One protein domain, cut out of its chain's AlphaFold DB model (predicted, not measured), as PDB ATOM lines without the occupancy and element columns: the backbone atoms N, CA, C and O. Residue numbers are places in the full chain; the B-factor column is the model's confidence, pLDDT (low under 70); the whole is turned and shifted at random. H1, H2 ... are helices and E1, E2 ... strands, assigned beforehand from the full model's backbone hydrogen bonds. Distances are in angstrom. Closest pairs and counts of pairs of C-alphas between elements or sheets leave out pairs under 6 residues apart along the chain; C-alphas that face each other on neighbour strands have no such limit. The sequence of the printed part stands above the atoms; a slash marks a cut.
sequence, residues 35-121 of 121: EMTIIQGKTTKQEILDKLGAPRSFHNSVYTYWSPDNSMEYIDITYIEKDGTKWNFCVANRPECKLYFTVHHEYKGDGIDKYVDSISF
ATOM      1  N   GLU A  35     189.366 161.053 204.203       85.56
ATOM      2  CA  GLU A  35     188.476 162.109 204.685       85.56
ATOM      3  C   GLU A  35     187.367 161.470 205.518       85.56
ATOM      4  O   GLU A  35     186.723 160.504 205.085       85.56
ATOM      5  N   MET A  36     187.131 161.989 206.721       88.69
ATOM      6  CA  MET A  36     186.055 161.487 207.563       88.69
ATOM      7  C   MET A  36     185.376 162.567 208.392       88.69
ATOM      8  O   MET A  36     185.987 163.505 208.896       88.69
ATOM      9  N   THR A  37     184.074 162.381 208.588       93.81
ATOM     10  CA  THR A  37     183.287 163.163 209.536       93.81
ATOM     11  C   THR A  37     182.952 162.290 210.737       93.81
ATOM     12  O   THR A  37     182.332 161.237 210.587       93.81
ATOM     13  N   ILE A  38     183.358 162.728 211.924       92.50
ATOM     14  CA  ILE A  38     183.057 162.076 213.195       92.50
ATOM     15  C   ILE A  38     182.012 162.919 213.918       92.50
ATOM     16  O   ILE A  38     182.254 164.076 214.239       92.50
ATOM     17  N   ILE A  39     180.852 162.340 214.198       94.44
ATOM     18  CA  ILE A  39     179.757 162.997 214.904       94.44
ATOM     19  C   ILE A  39     179.642 162.388 216.300       94.44
ATOM     20  O   ILE A  39     179.368 161.194 216.452       94.44
ATOM     21  N   GLN A  40     179.831 163.211 217.328       91.81
ATOM     22  CA  GLN A  40     179.777 162.798 218.725       91.81
ATOM     23  C   GLN A  40     178.442 162.115 219.055       91.81
ATOM     24  O   GLN A  40     177.358 162.619 218.761       91.81
ATOM     25  N   GLY A  41     178.518 160.940 219.677       89.00
ATOM     26  CA  GLY A  41     177.370 160.130 220.069       89.00
ATOM     27  C   GLY A  41     176.606 159.478 218.911       89.00
ATOM     28  O   GLY A  41     175.583 158.851 219.181       89.00
ATOM     29  N   LYS A  42     177.069 159.623 217.660       90.38
ATOM     30  CA  LYS A  42     176.456 159.008 216.468       90.38
ATOM     31  C   LYS A  42     177.431 158.138 215.686       90.38
ATOM     32  O   LYS A  42     177.068 157.028 215.325       90.38
ATOM     33  N   THR A  43     178.649 158.620 215.453       90.50
ATOM     34  CA  THR A  43     179.687 157.828 214.793       90.50
ATOM     35  C   THR A  43     180.118 156.691 215.705       90.50
ATOM     36  O   THR A  43     180.411 156.886 216.889       90.50
ATOM     37  N   THR A  44     180.148 155.496 215.143       88.50
ATOM     38  CA  THR A  44     180.534 154.261 215.808       88.50
ATOM     39  C   THR A  44     182.027 154.006 215.649       88.50
ATOM     40  O   THR A  44     182.671 154.416 214.681       88.50
ATOM     41  N   LYS A  45     182.584 153.238 216.583       84.31
ATOM     42  CA  LYS A  45     183.948 152.714 216.489       84.31
ATOM     43  C   LYS A  45     184.180 151.976 215.167       84.31
ATOM     44  O   LYS A  45     185.238 152.123 214.564       84.31
ATOM     45  N   GLN A  46     183.212 151.168 214.727       82.44
ATOM     46  CA  GLN A  46     183.363 150.331 213.537       82.44
ATOM     47  C   GLN A  46     183.462 151.175 212.260       82.44
ATOM     48  O   GLN A  46     184.321 150.893 211.431       82.44
ATOM     49  N   GLU A  47     182.688 152.259 212.152       87.25
ATOM     50  CA  GLU A  47     182.797 153.209 211.037       87.25
ATOM     51  C   GLU A  47     184.191 153.846 210.949       87.25
ATOM     52  O   GLU A  47     184.745 153.967 209.856       87.25
ATOM     53  N   ILE A  48     184.787 154.207 212.092       84.94
ATOM     54  CA  ILE A  48     186.152 154.750 212.137       84.94
ATOM     55  C   ILE A  48     187.163 153.694 211.685       84.94
ATOM     56  O   ILE A  48     188.005 153.971 210.833       84.94
ATOM     57  N   LEU A  49     187.067 152.473 212.221       81.31
ATOM     58  CA  LEU A  49     187.987 151.388 211.875       81.31
ATOM     59  C   LEU A  49     187.897 151.012 210.390       81.31
ATOM     60  O   LEU A  49     188.933 150.829 209.755       81.31
ATOM     61  N   ASP A  50     186.689 150.939 209.825       82.31
ATOM     62  CA  ASP A  50     186.492 150.635 208.404       82.31
ATOM     63  C   ASP A  50     187.047 151.747 207.499       82.31
ATOM     64  O   ASP A  50     187.597 151.441 206.440       82.31
ATOM     65  N   LYS A  51     186.972 153.024 207.906       83.06
ATOM     66  CA  LYS A  51     187.588 154.128 207.147       83.06
ATOM     67  C   LYS A  51     189.101 154.157 207.218       83.06
ATOM     68  O   LYS A  51     189.741 154.446 206.212       83.06
ATOM     69  N   LEU A  52     189.664 153.831 208.372       78.75
ATOM     70  CA  LEU A  52     191.107 153.855 208.587       78.75
ATOM     71  C   LEU A  52     191.788 152.525 208.236       78.75
ATOM     72  O   LEU A  52     192.980 152.367 208.478       78.75
ATOM     73  N   GLY A  53     191.050 151.558 207.676       72.56
ATOM     74  CA  GLY A  53     191.594 150.247 207.307       72.56
ATOM     75  C   GLY A  53     192.130 149.456 208.504       72.56
ATOM     76  O   GLY A  53     192.988 148.587 208.341       72.56
ATOM     77  N   ALA A  54     191.650 149.767 209.709       68.94
ATOM     78  CA  ALA A  54     192.149 149.204 210.949       68.94
ATOM     79  C   ALA A  54     191.480 147.848 211.268       68.94
ATOM     80  O   ALA A  54     190.333 147.590 210.890       68.94
ATOM     81  N   PRO A  55     192.167 146.946 211.990       59.72
ATOM     82  CA  PRO A  55     191.648 145.611 212.285       59.72
ATOM     83  C   PRO A  55     190.394 145.663 213.172       59.72
ATOM     84  O   PRO A  55     190.372 146.332 214.202       59.72
ATOM     85  N   ARG A  56     189.361 144.888 212.818       59.72
ATOM     86  CA  ARG A  56     188.028 144.920 213.460       59.72
ATOM     87  C   ARG A  56     187.974 144.392 214.905       59.72
ATOM     88  O   ARG A  56     186.964 144.556 215.579       59.72
ATOM     89  N   SER A  57     189.027 143.742 215.407       52.78
ATOM     90  CA  SER A  57     188.961 142.894 216.613       52.78
ATOM     91  C   SER A  57     189.438 143.546 217.919       52.78
ATOM     92  O   SER A  57     189.902 142.841 218.816       52.78
ATOM     93  N   PHE A  58     189.366 144.870 218.061       57.03
ATOM     94  CA  PHE A  58     189.794 145.529 219.299       57.03
ATOM     95  C   PHE A  58     188.603 145.873 220.203       57.03
ATOM     96  O   PHE A  58     187.626 146.484 219.768       57.03
ATOM     97  N   HIS A  59     188.706 145.521 221.487       61.88
ATOM     98  CA  HIS A  59     187.673 145.750 222.508       61.88
ATOM     99  C   HIS A  59     187.907 147.003 223.366       61.88
ATOM    100  O   HIS A  59     187.157 147.233 224.315       61.88
ATOM    101  N   ASN A  60     188.894 147.839 223.048       68.56
ATOM    102  CA  ASN A  60     189.231 149.011 223.859       68.56
ATOM    103  C   ASN A  60     188.163 150.113 223.732       68.56
ATOM    104  O   ASN A  60     187.326 150.096 222.825       68.56
ATOM    105  N   SER A  61     188.073 151.001 224.720       71.06
ATOM    106  CA  SER A  61     187.256 152.230 224.660       71.06
ATOM    107  C   SER A  61     188.050 153.411 224.106       71.06
ATOM    108  O   SER A  61     187.462 154.364 223.616       71.06
ATOM    109  N   VAL A  62     189.378 153.331 224.132       78.56
ATOM    110  CA  VAL A  62     190.284 154.401 223.715       78.56
ATOM    111  C   VAL A  62     191.168 153.892 222.586       78.56
ATOM    112  O   VAL A  62     191.720 152.790 222.680       78.56
ATOM    113  N   TYR A  63     191.291 154.692 221.529       75.44
ATOM    114  CA  TYR A  63     192.129 154.391 220.370       75.44
ATOM    115  C   TYR A  63     192.939 155.604 219.974       75.44
ATOM    116  O   TYR A  63     192.360 156.635 219.648       75.44
ATOM    117  N   THR A  64     194.258 155.455 219.955       77.25
ATOM    118  CA  THR A  64     195.164 156.453 219.396       77.25
ATOM    119  C   THR A  64     195.555 156.023 217.994       77.25
ATOM    120  O   THR A  64     196.101 154.937 217.799       77.25
ATOM    121  N   TYR A  65     195.268 156.878 217.025       74.81
ATOM    122  CA  TYR A  65     195.692 156.710 215.645       74.81
ATOM    123  C   TYR A  65     196.918 157.582 215.435       74.81
ATOM    124  O   TYR A  65     196.877 158.791 215.655       74.81
ATOM    125  N   TRP A  66     198.016 156.945 215.054       71.44
ATOM    126  CA  TRP A  66     199.323 157.570 214.932       71.44
ATOM    127  C   TRP A  66     199.979 157.110 213.636       71.44
ATOM    128  O   TRP A  66     199.803 155.956 213.252       71.44
ATOM    129  N   SER A  67     200.721 158.005 212.978       64.88
ATOM    130  CA  SER A  67     201.485 157.746 211.751       64.88
ATOM    131  C   SER A  67     202.973 157.517 212.064       64.88
ATOM    132  O   SER A  67     203.759 158.458 211.937       64.88
ATOM    133  N   PRO A  68     203.391 156.308 212.494       50.66
ATOM    134  CA  PRO A  68     204.763 156.050 212.940       50.66
ATOM    135  C   PRO A  68     205.813 156.021 211.814       50.66
ATOM    136  O   PRO A  68     206.996 156.168 212.099       50.66
ATOM    137  N   ASP A  69     205.416 155.830 210.553       57.22
ATOM    138  CA  ASP A  69     206.311 155.469 209.439       57.22
ATOM    139  C   ASP A  69     205.989 156.181 208.105       57.22
ATOM    140  O   ASP A  69     206.424 155.734 207.047       57.22
ATOM    141  N   ASN A  70     205.222 157.278 208.129       56.47
ATOM    142  CA  ASN A  70     204.651 157.931 206.934       56.47
ATOM    143  C   ASN A  70     203.695 157.048 206.101       56.47
ATOM    144  O   ASN A  70     203.366 157.417 204.975       56.47
ATOM    145  N   SER A  71     203.212 155.911 206.619       54.38
ATOM    146  CA  SER A  71     202.218 155.084 205.908       54.38
ATOM    147  C   SER A  71     200.836 155.742 205.800       54.38
ATOM    148  O   SER A  71     200.061 155.389 204.907       54.38
ATOM    149  N   MET A  72     200.525 156.711 206.669       57.31
ATOM    150  CA  MET A  72     199.388 157.617 206.499       57.31
ATOM    151  C   MET A  72     199.845 158.863 205.746       57.31
ATOM    152  O   MET A  72     200.508 159.734 206.308       57.31
ATOM    153  N   GLU A  73     199.467 158.961 204.469       63.62
ATOM    154  CA  GLU A  73     199.781 160.143 203.657       63.62
ATOM    155  C   GLU A  73     199.106 161.402 204.219       63.62
ATOM    156  O   GLU A  73     199.718 162.476 204.210       63.62
ATOM    157  N   TYR A  74     197.851 161.267 204.677       74.12
ATOM    158  CA  TYR A  74     197.006 162.365 205.150       74.12
ATOM    159  C   TYR A  74     195.647 161.851 205.671       74.12
ATOM    160  O   TYR A  74     195.034 160.999 205.026       74.12
ATOM    161  N   ILE A  75     195.138 162.368 206.792       83.69
ATOM    162  CA  ILE A  75     193.732 162.198 207.200       83.69
ATOM    163  C   ILE A  75     193.143 163.571 207.485       83.69
ATOM    164  O   ILE A  75     193.679 164.274 208.337       83.69
ATOM    165  N   ASP A  76     192.025 163.904 206.848       89.00
ATOM    166  CA  ASP A  76     191.218 165.074 207.189       89.00
ATOM    167  C   ASP A  76     190.004 164.658 208.009       89.00
ATOM    168  O   ASP A  76     189.215 163.793 207.612       89.00
ATOM    169  N   ILE A  77     189.858 165.279 209.178       90.62
ATOM    170  CA  ILE A  77     188.806 164.952 210.130       90.62
ATOM    171  C   ILE A  77     187.974 166.196 210.404       90.62
ATOM    172  O   ILE A  77     188.470 167.204 210.910       90.62
ATOM    173  N   THR A  78     186.677 166.080 210.138       95.06
ATOM    174  CA  THR A  78     185.658 166.995 210.655       95.06
ATOM    175  C   THR A  78     184.994 166.347 211.863       95.06
ATOM    176  O   THR A  78     184.234 165.390 211.721       95.06
ATOM    177  N   TYR A  79     185.251 166.864 213.058       93.94
ATOM    178  CA  TYR A  79     184.565 166.457 214.279       93.94
ATOM    179  C   TYR A  79     183.391 167.393 214.573       93.94
ATOM    180  O   TYR A  79     183.549 168.612 214.559       93.94
ATOM    181  N   ILE A  80     182.212 166.824 214.820       95.88
ATOM    182  CA  ILE A  80     180.982 167.548 215.147       95.88
ATOM    183  C   ILE A  80     180.530 167.125 216.544       95.88
ATOM    184  O   ILE A  80     180.195 165.959 216.762       95.88
ATOM    185  N   GLU A  81     180.506 168.069 217.477       95.12
ATOM    186  CA  GLU A  81     180.042 167.866 218.850       95.12
ATOM    187  C   GLU A  81     178.512 167.744 218.932       95.12
ATOM    188  O   GLU A  81     177.777 168.060 217.991       95.12
ATOM    189  N   LYS A  82     178.008 167.271 220.080       92.69
ATOM    190  CA  LYS A  82     176.564 167.105 220.337       92.69
ATOM    191  C   LYS A  82     175.780 168.413 220.189       92.69
ATOM    192  O   LYS A  82     174.613 168.366 219.807       92.69
ATOM    193  N   ASP A  83     176.403 169.550 220.486       94.56
ATOM    194  CA  ASP A  83     175.819 170.890 220.356       94.56
ATOM    195  C   ASP A  83     175.902 171.459 218.921       94.56
ATOM    196  O   ASP A  83     175.343 172.517 218.638       94.56
ATOM    197  N   GLY A  84     176.553 170.741 217.999       93.19
ATOM    198  CA  GLY A  84     176.757 171.148 216.613       93.19
ATOM    199  C   GLY A  84     178.055 171.916 216.352       93.19
ATOM    200  O   GLY A  84     178.312 172.246 215.190       93.19
ATOM    201  N   THR A  85     178.880 172.170 217.374       95.75
ATOM    202  CA  THR A  85     180.215 172.762 217.220       95.75
ATOM    203  C   THR A  85     181.071 171.890 216.305       95.75
ATOM    204  O   THR A  85     181.069 170.663 216.412       95.75
ATOM    205  N   LYS A  86     181.783 172.519 215.361       96.19
ATOM    206  CA  LYS A  86     182.587 171.824 214.348       96.19
ATOM    207  C   LYS A  86     184.066 172.143 214.502       96.19
ATOM    208  O   LYS A  86     184.449 173.309 214.513       96.19
ATOM    209  N   TRP A  87     184.883 171.099 214.492       93.38
ATOM    210  CA  TRP A  87     186.338 171.169 214.519       93.38
ATOM    211  C   TRP A  87     186.900 170.465 213.293       93.38
ATOM    212  O   TRP A  87     186.535 169.326 213.020       93.38
ATOM    213  N   ASN A  88     187.803 171.124 212.570       93.25
ATOM    214  CA  ASN A  88     188.518 170.514 211.454       93.25
ATOM    215  C   ASN A  88     189.992 170.406 211.806       93.25
ATOM    216  O   ASN A  88     190.587 171.371 212.291       93.25
ATOM    217  N   PHE A  89     190.573 169.241 211.568       89.94
ATOM    218  CA  PHE A  89     191.985 169.000 211.810       89.94
ATOM    219  C   PHE A  89     192.497 167.907 210.884       89.94
ATOM    220  O   PHE A  89     191.760 166.988 210.527       89.94
ATOM    221  N   CYS A  90     193.778 168.002 210.547       88.62
ATOM    222  CA  CYS A  90     194.465 166.986 209.773       88.62
ATOM    223  C   CYS A  90     195.430 166.183 210.644       88.62
ATOM    224  O   CYS A  90     196.007 166.701 211.609       88.62
ATOM    225  N   VAL A  91     195.612 164.911 210.291       84.12
ATOM    226  CA  VAL A  91     196.565 163.994 210.921       84.12
ATOM    227  C   VAL A  91     197.524 163.493 209.852       84.12
ATOM    228  O   VAL A  91     197.138 162.751 208.950       84.12
ATOM    229  N   ALA A  92     198.769 163.949 209.927       81.31
ATOM    230  CA  ALA A  92     199.824 163.624 208.976       81.31
ATOM    231  C   ALA A  92     201.187 163.979 209.575       81.31
ATOM    232  O   ALA A  92     201.284 164.808 210.481       81.31
ATOM    233  N   ASN A  93     202.262 163.430 209.014       79.44
ATOM    234  CA  ASN A  93     203.612 163.906 209.313       79.44
ATOM    235  C   ASN A  93     203.934 165.178 208.503       79.44
ATOM    236  O   ASN A  93     204.744 165.150 207.575       79.44
ATOM    237  N   ARG A  94     203.233 166.281 208.802       79.88
ATOM    238  CA  ARG A  94     203.414 167.604 208.177       79.88
ATOM    239  C   ARG A  94     203.333 168.717 209.229       79.88
ATOM    240  O   ARG A  94     202.599 168.542 210.199       79.88
ATOM    241  N   PRO A  95     204.039 169.852 209.052       79.56
ATOM    242  CA  PRO A  95     204.071 170.941 210.038       79.56
ATOM    243  C   PRO A  95     202.692 171.484 210.445       79.56
ATOM    244  O   PRO A  95     202.498 171.890 211.587       79.56
ATOM    245  N   GLU A  96     201.741 171.493 209.516       84.88
ATOM    246  CA  GLU A  96     200.382 172.004 209.698       84.88
ATOM    247  C   GLU A  96     199.399 170.993 210.315       84.88
ATOM    248  O   GLU A  96     198.286 171.373 210.681       84.88
ATOM    249  N   CYS A  97     199.802 169.727 210.472       84.88
ATOM    250  CA  CYS A  97     198.945 168.643 210.948       84.88
ATOM    251  C   CYS A  97     199.356 168.114 212.322       84.88
ATOM    252  O   CYS A  97     200.484 168.268 212.789       84.88
ATOM    253  N   LYS A  98     198.413 167.450 212.992       84.62
ATOM    254  CA  LYS A  98     198.698 166.685 214.208       84.62
ATOM    255  C   LYS A  98     199.372 165.366 213.836       84.62
ATOM    256  O   LYS A  98     199.075 164.775 212.804       84.62
ATOM    257  N   LEU A  99     200.256 164.876 214.702       78.06
ATOM    258  CA  LEU A  99     200.905 163.577 214.488       78.06
ATOM    259  C   LEU A  99     199.982 162.406 214.832       78.06
ATOM    260  O   LEU A  99     200.100 161.327 214.253       78.06
ATOM    261  N   TYR A 100     199.076 162.617 215.782       79.88
ATOM    262  CA  TYR A 100     198.122 161.621 216.236       79.88
ATOM    263  C   TYR A 100     196.829 162.284 216.711       79.88
ATOM    264  O   TYR A 100     196.767 163.490 216.952       79.88
ATOM    265  N   PHE A 101     195.802 161.460 216.868       84.94
ATOM    266  CA  PHE A 101     194.589 161.801 217.596       84.94
ATOM    267  C   PHE A 101     194.115 160.575 218.364       84.94
ATOM    268  O   PHE A 101     194.405 159.434 217.997       84.94
ATOM    269  N   THR A 102     193.392 160.810 219.448       84.81
ATOM    270  CA  THR A 102     192.824 159.763 220.289       84.81
ATOM    271  C   THR A 102     191.314 159.896 220.321       84.81
ATOM    272  O   THR A 102     190.795 160.970 220.597       84.81
ATOM    273  N   VAL A 103     190.611 158.800 220.046       86.25
ATOM    274  CA  VAL A 103     189.151 158.724 220.085       86.25
ATOM    275  C   VAL A 103     188.727 157.942 221.319       86.25
ATOM    276  O   VAL A 103     189.072 156.765 221.478       86.25
ATOM    277  N   HIS A 104     187.952 158.598 222.173       86.31
ATOM    278  CA  HIS A 104     187.325 158.010 223.348       86.31
ATOM    279  C   HIS A 104     185.915 157.581 222.974       86.31
ATOM    280  O   HIS A 104     185.159 158.352 222.385       86.31
ATOM    281  N   HIS A 105     185.568 156.344 223.299       85.25
ATOM    282  CA  HIS A 105     184.265 155.776 223.008       85.25
ATOM    283  C   HIS A 105     183.536 155.427 224.298       85.25
ATOM    284  O   HIS A 105     184.083 154.740 225.167       85.25
ATOM    285  N   GLU A 106     182.278 155.842 224.382       81.81
ATOM    286  CA  GLU A 106     181.385 155.501 225.483       81.81
ATOM    287  C   GLU A 106     180.654 154.186 225.182       81.81
ATOM    288  O   GLU A 106     180.294 153.881 224.038       81.81
ATOM    289  N   TYR A 107     180.446 153.390 226.230       67.25
ATOM    290  CA  TYR A 107     179.601 152.206 226.169       67.25
ATOM    291  C   TYR A 107     178.147 152.622 226.404       67.25
ATOM    292  O   TYR A 107     177.812 153.094 227.489       67.25
ATOM    293  N   LYS A 108     177.275 152.421 225.415       60.91
ATOM    294  CA  LYS A 108     175.824 152.497 225.621       60.91
ATOM    295  C   LYS A 108     175.279 151.075 225.692       60.91
ATOM    296  O   LYS A 108     175.629 150.250 224.857       60.91
ATOM    297  N   GLY A 109     174.502 150.797 226.739       52.09
ATOM    298  CA  GLY A 109     174.030 149.459 227.107       52.09
ATOM    299  C   GLY A 109     173.485 148.615 225.948       52.09
ATOM    300  O   GLY A 109     172.910 149.133 224.994       52.09
ATOM    301  N   ASP A 110     173.686 147.306 226.103       52.69
ATOM    302  CA  ASP A 110     173.182 146.159 225.330       52.69
ATOM    303  C   ASP A 110     173.636 145.981 223.871       52.69
ATOM    304  O   ASP A 110     173.223 145.023 223.216       52.69
ATOM    305  N   GLY A 111     174.555 146.806 223.363       51.75
ATOM    306  CA  GLY A 111     175.045 146.703 221.987       51.75
ATOM    307  C   GLY A 111     176.563 146.691 221.873       51.75
ATOM    308  O   GLY A 111     177.272 147.411 222.565       51.75
ATOM    309  N   ILE A 112     177.068 145.897 220.932       57.03
ATOM    310  CA  ILE A 112     178.482 145.766 220.532       57.03
ATOM    311  C   ILE A 112     179.081 147.113 220.044       57.03
ATOM    312  O   ILE A 112     180.306 147.265 219.946       57.03
ATOM    313  N   ASP A 113     178.227 148.110 219.802       59.97
ATOM    314  CA  ASP A 113     178.572 149.400 219.222       59.97
ATOM    315  C   ASP A 113     178.975 150.423 220.287       59.97
ATOM    316  O   ASP A 113     178.169 150.931 221.067       59.97
ATOM    317  N   LYS A 114     180.266 150.762 220.288       77.12
ATOM    318  CA  LYS A 114     180.798 151.887 221.059       77.12
ATOM    319  C   LYS A 114     180.749 153.142 220.197       77.12
ATOM    320  O   LYS A 114     181.330 153.151 219.110       77.12
ATOM    321  N   TYR A 115     180.084 154.185 220.678       87.25
ATOM    322  CA  TYR A 115     179.974 155.470 219.984       87.25
ATOM    323  C   TYR A 115     181.103 156.396 220.403       87.25
ATOM    324  O   TYR A 115     181.577 156.313 221.534       87.25
ATOM    325  N   VAL A 116     181.511 157.300 219.516       86.62
ATOM    326  CA  VAL A 116     182.478 158.342 219.864       86.62
ATOM    327  C   VAL A 116     181.893 159.259 220.925       86.62
ATOM    328  O   VAL A 116     180.863 159.894 220.708       86.62
ATOM    329  N   ASP A 117     182.582 159.361 222.050       89.38
ATOM    330  CA  ASP A 117     182.277 160.308 223.111       89.38
ATOM    331  C   ASP A 117     183.104 161.584 222.977       89.38
ATOM    332  O   ASP A 117     182.557 162.677 223.059       89.38
ATOM    333  N   SER A 118     184.401 161.469 222.701       88.12
ATOM    334  CA  SER A 118     185.278 162.633 222.553       88.12
ATOM    335  C   SER A 118     186.528 162.324 221.732       88.12
ATOM    336  O   SER A 118     186.868 161.161 221.486       88.12
ATOM    337  N   ILE A 119     187.210 163.385 221.293       86.25
ATOM    338  CA  ILE A 119     188.506 163.321 220.612       86.25
ATOM    339  C   ILE A 119     189.518 164.183 221.371       86.25
ATOM    340  O   ILE A 119     189.189 165.278 221.821       86.25
ATOM    341  N   SER A 120     190.752 163.697 221.492       86.94
ATOM    342  CA  SER A 120     191.889 164.440 222.043       86.94
ATOM    343  C   SER A 120     193.127 164.334 221.146       86.94
ATOM    344  O   SER A 120     193.217 163.440 220.303       86.94
ATOM    345  N   PHE A 121     194.088 165.237 221.347       81.00
ATOM    346  CA  PHE A 121     195.334 165.359 220.580       81.00
ATOM    347  C   PHE A 121     196.554 165.322 221.487       81.00
ATOM    348  O   PHE A 121     196.392 165.525 222.708       81.00
TER     349      PHE A 121
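AT A GLANCE: This is residues 35 to 121 of the 121 residues of an uncharacterized protein of Desulfovibrio sp. An276 (UniProt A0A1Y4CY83). What is the overall shape? Two three-stranded sheets, E2-E5-E6 and E1-E3-E4, lie partly face to face with their strands crossed, as a small sandwich. The short helix H1 stands beside edge strand E1, over E2-E5-E6 on the side where the other sheet lies. What is it built of? The printed part has 87 residues, in the order E1 H1 E2 E3 E4 E5 E6, mostly strand; E2-E5-E6 is all antiparallel and E1-E3-E4 is mixed. How compact is it? It is compact, with a radius of gyration of the C-alphas of 12.8 A and spans of 41 by 31 by 18 A.

IN THESE COORDINATES: Where is the sheet with the longest strand? E5, residues 100 to 107, runs 23.0 A from C-alpha 100 at (198.122, 161.621, 216.236). Its neighbours are E2, residues 62 to 66, 13.0 A, and E6, residues 114 to 120, 16.8 A, ending at C-alpha 120 at (191.889, 164.440, 222.043). Where are the other sheet and the helix? E1, residues 35 to 39, 13.5 A, begins at C-alpha 35 at (188.476, 162.109, 204.685); E3 is residues 75 to 80, 15.9 A, and E4 residues 86 to 91, 16.4 A. H1, residues 45 to 51, is 10.1 A long.

HOW THE PARTS SIT: How is each sheet paired? E5 is antiparallel to E2, with N 103 and O 63 2.8 A apart, and to E6, a hairpin with N 104 and O 118 2.9 A apart, both within hydrogen-bond range. E3 is parallel to E1, with N 38 and O 78 at 2.8 A, and antiparallel to E4, a hairpin with N 79 and O 87 at 2.8 A, again within hydrogen-bond range. How do the sheets face? In this sandwich, two sheets face to face, the facing parts are 10.9 A centre to centre and the strands cross at 49 degrees. The closest C-alphas of E4 and E5 are those of Val 91 and Tyr 100, 6.0 A apart; E2 and E4 are only just apart, at 8.1 A. Where is H1? It is on the sheet E2 E5 E6 at a height over the sheet of 10.6 A, and stands up from it at 46 degrees; it only grazes the sheet E1 E3 E4. The closest C-alphas of H1 and E6 are those of Lys 45 and Lys 114, 5.6 A apart, and every O i to N i+4 pair in H1 is within hydrogen-bond range.

THE WHOLE: How far does it reach? The two C-alphas farthest apart are those of Pro 95 and Asp 110, 42.5 A. Is it continuous? The printed part has no cut, and no link is long. Where is confidence low? The mean pLDDT of the printed part is 79.2, and residues 54 to 60, 67 to 73 and 107 to 113 are under 70.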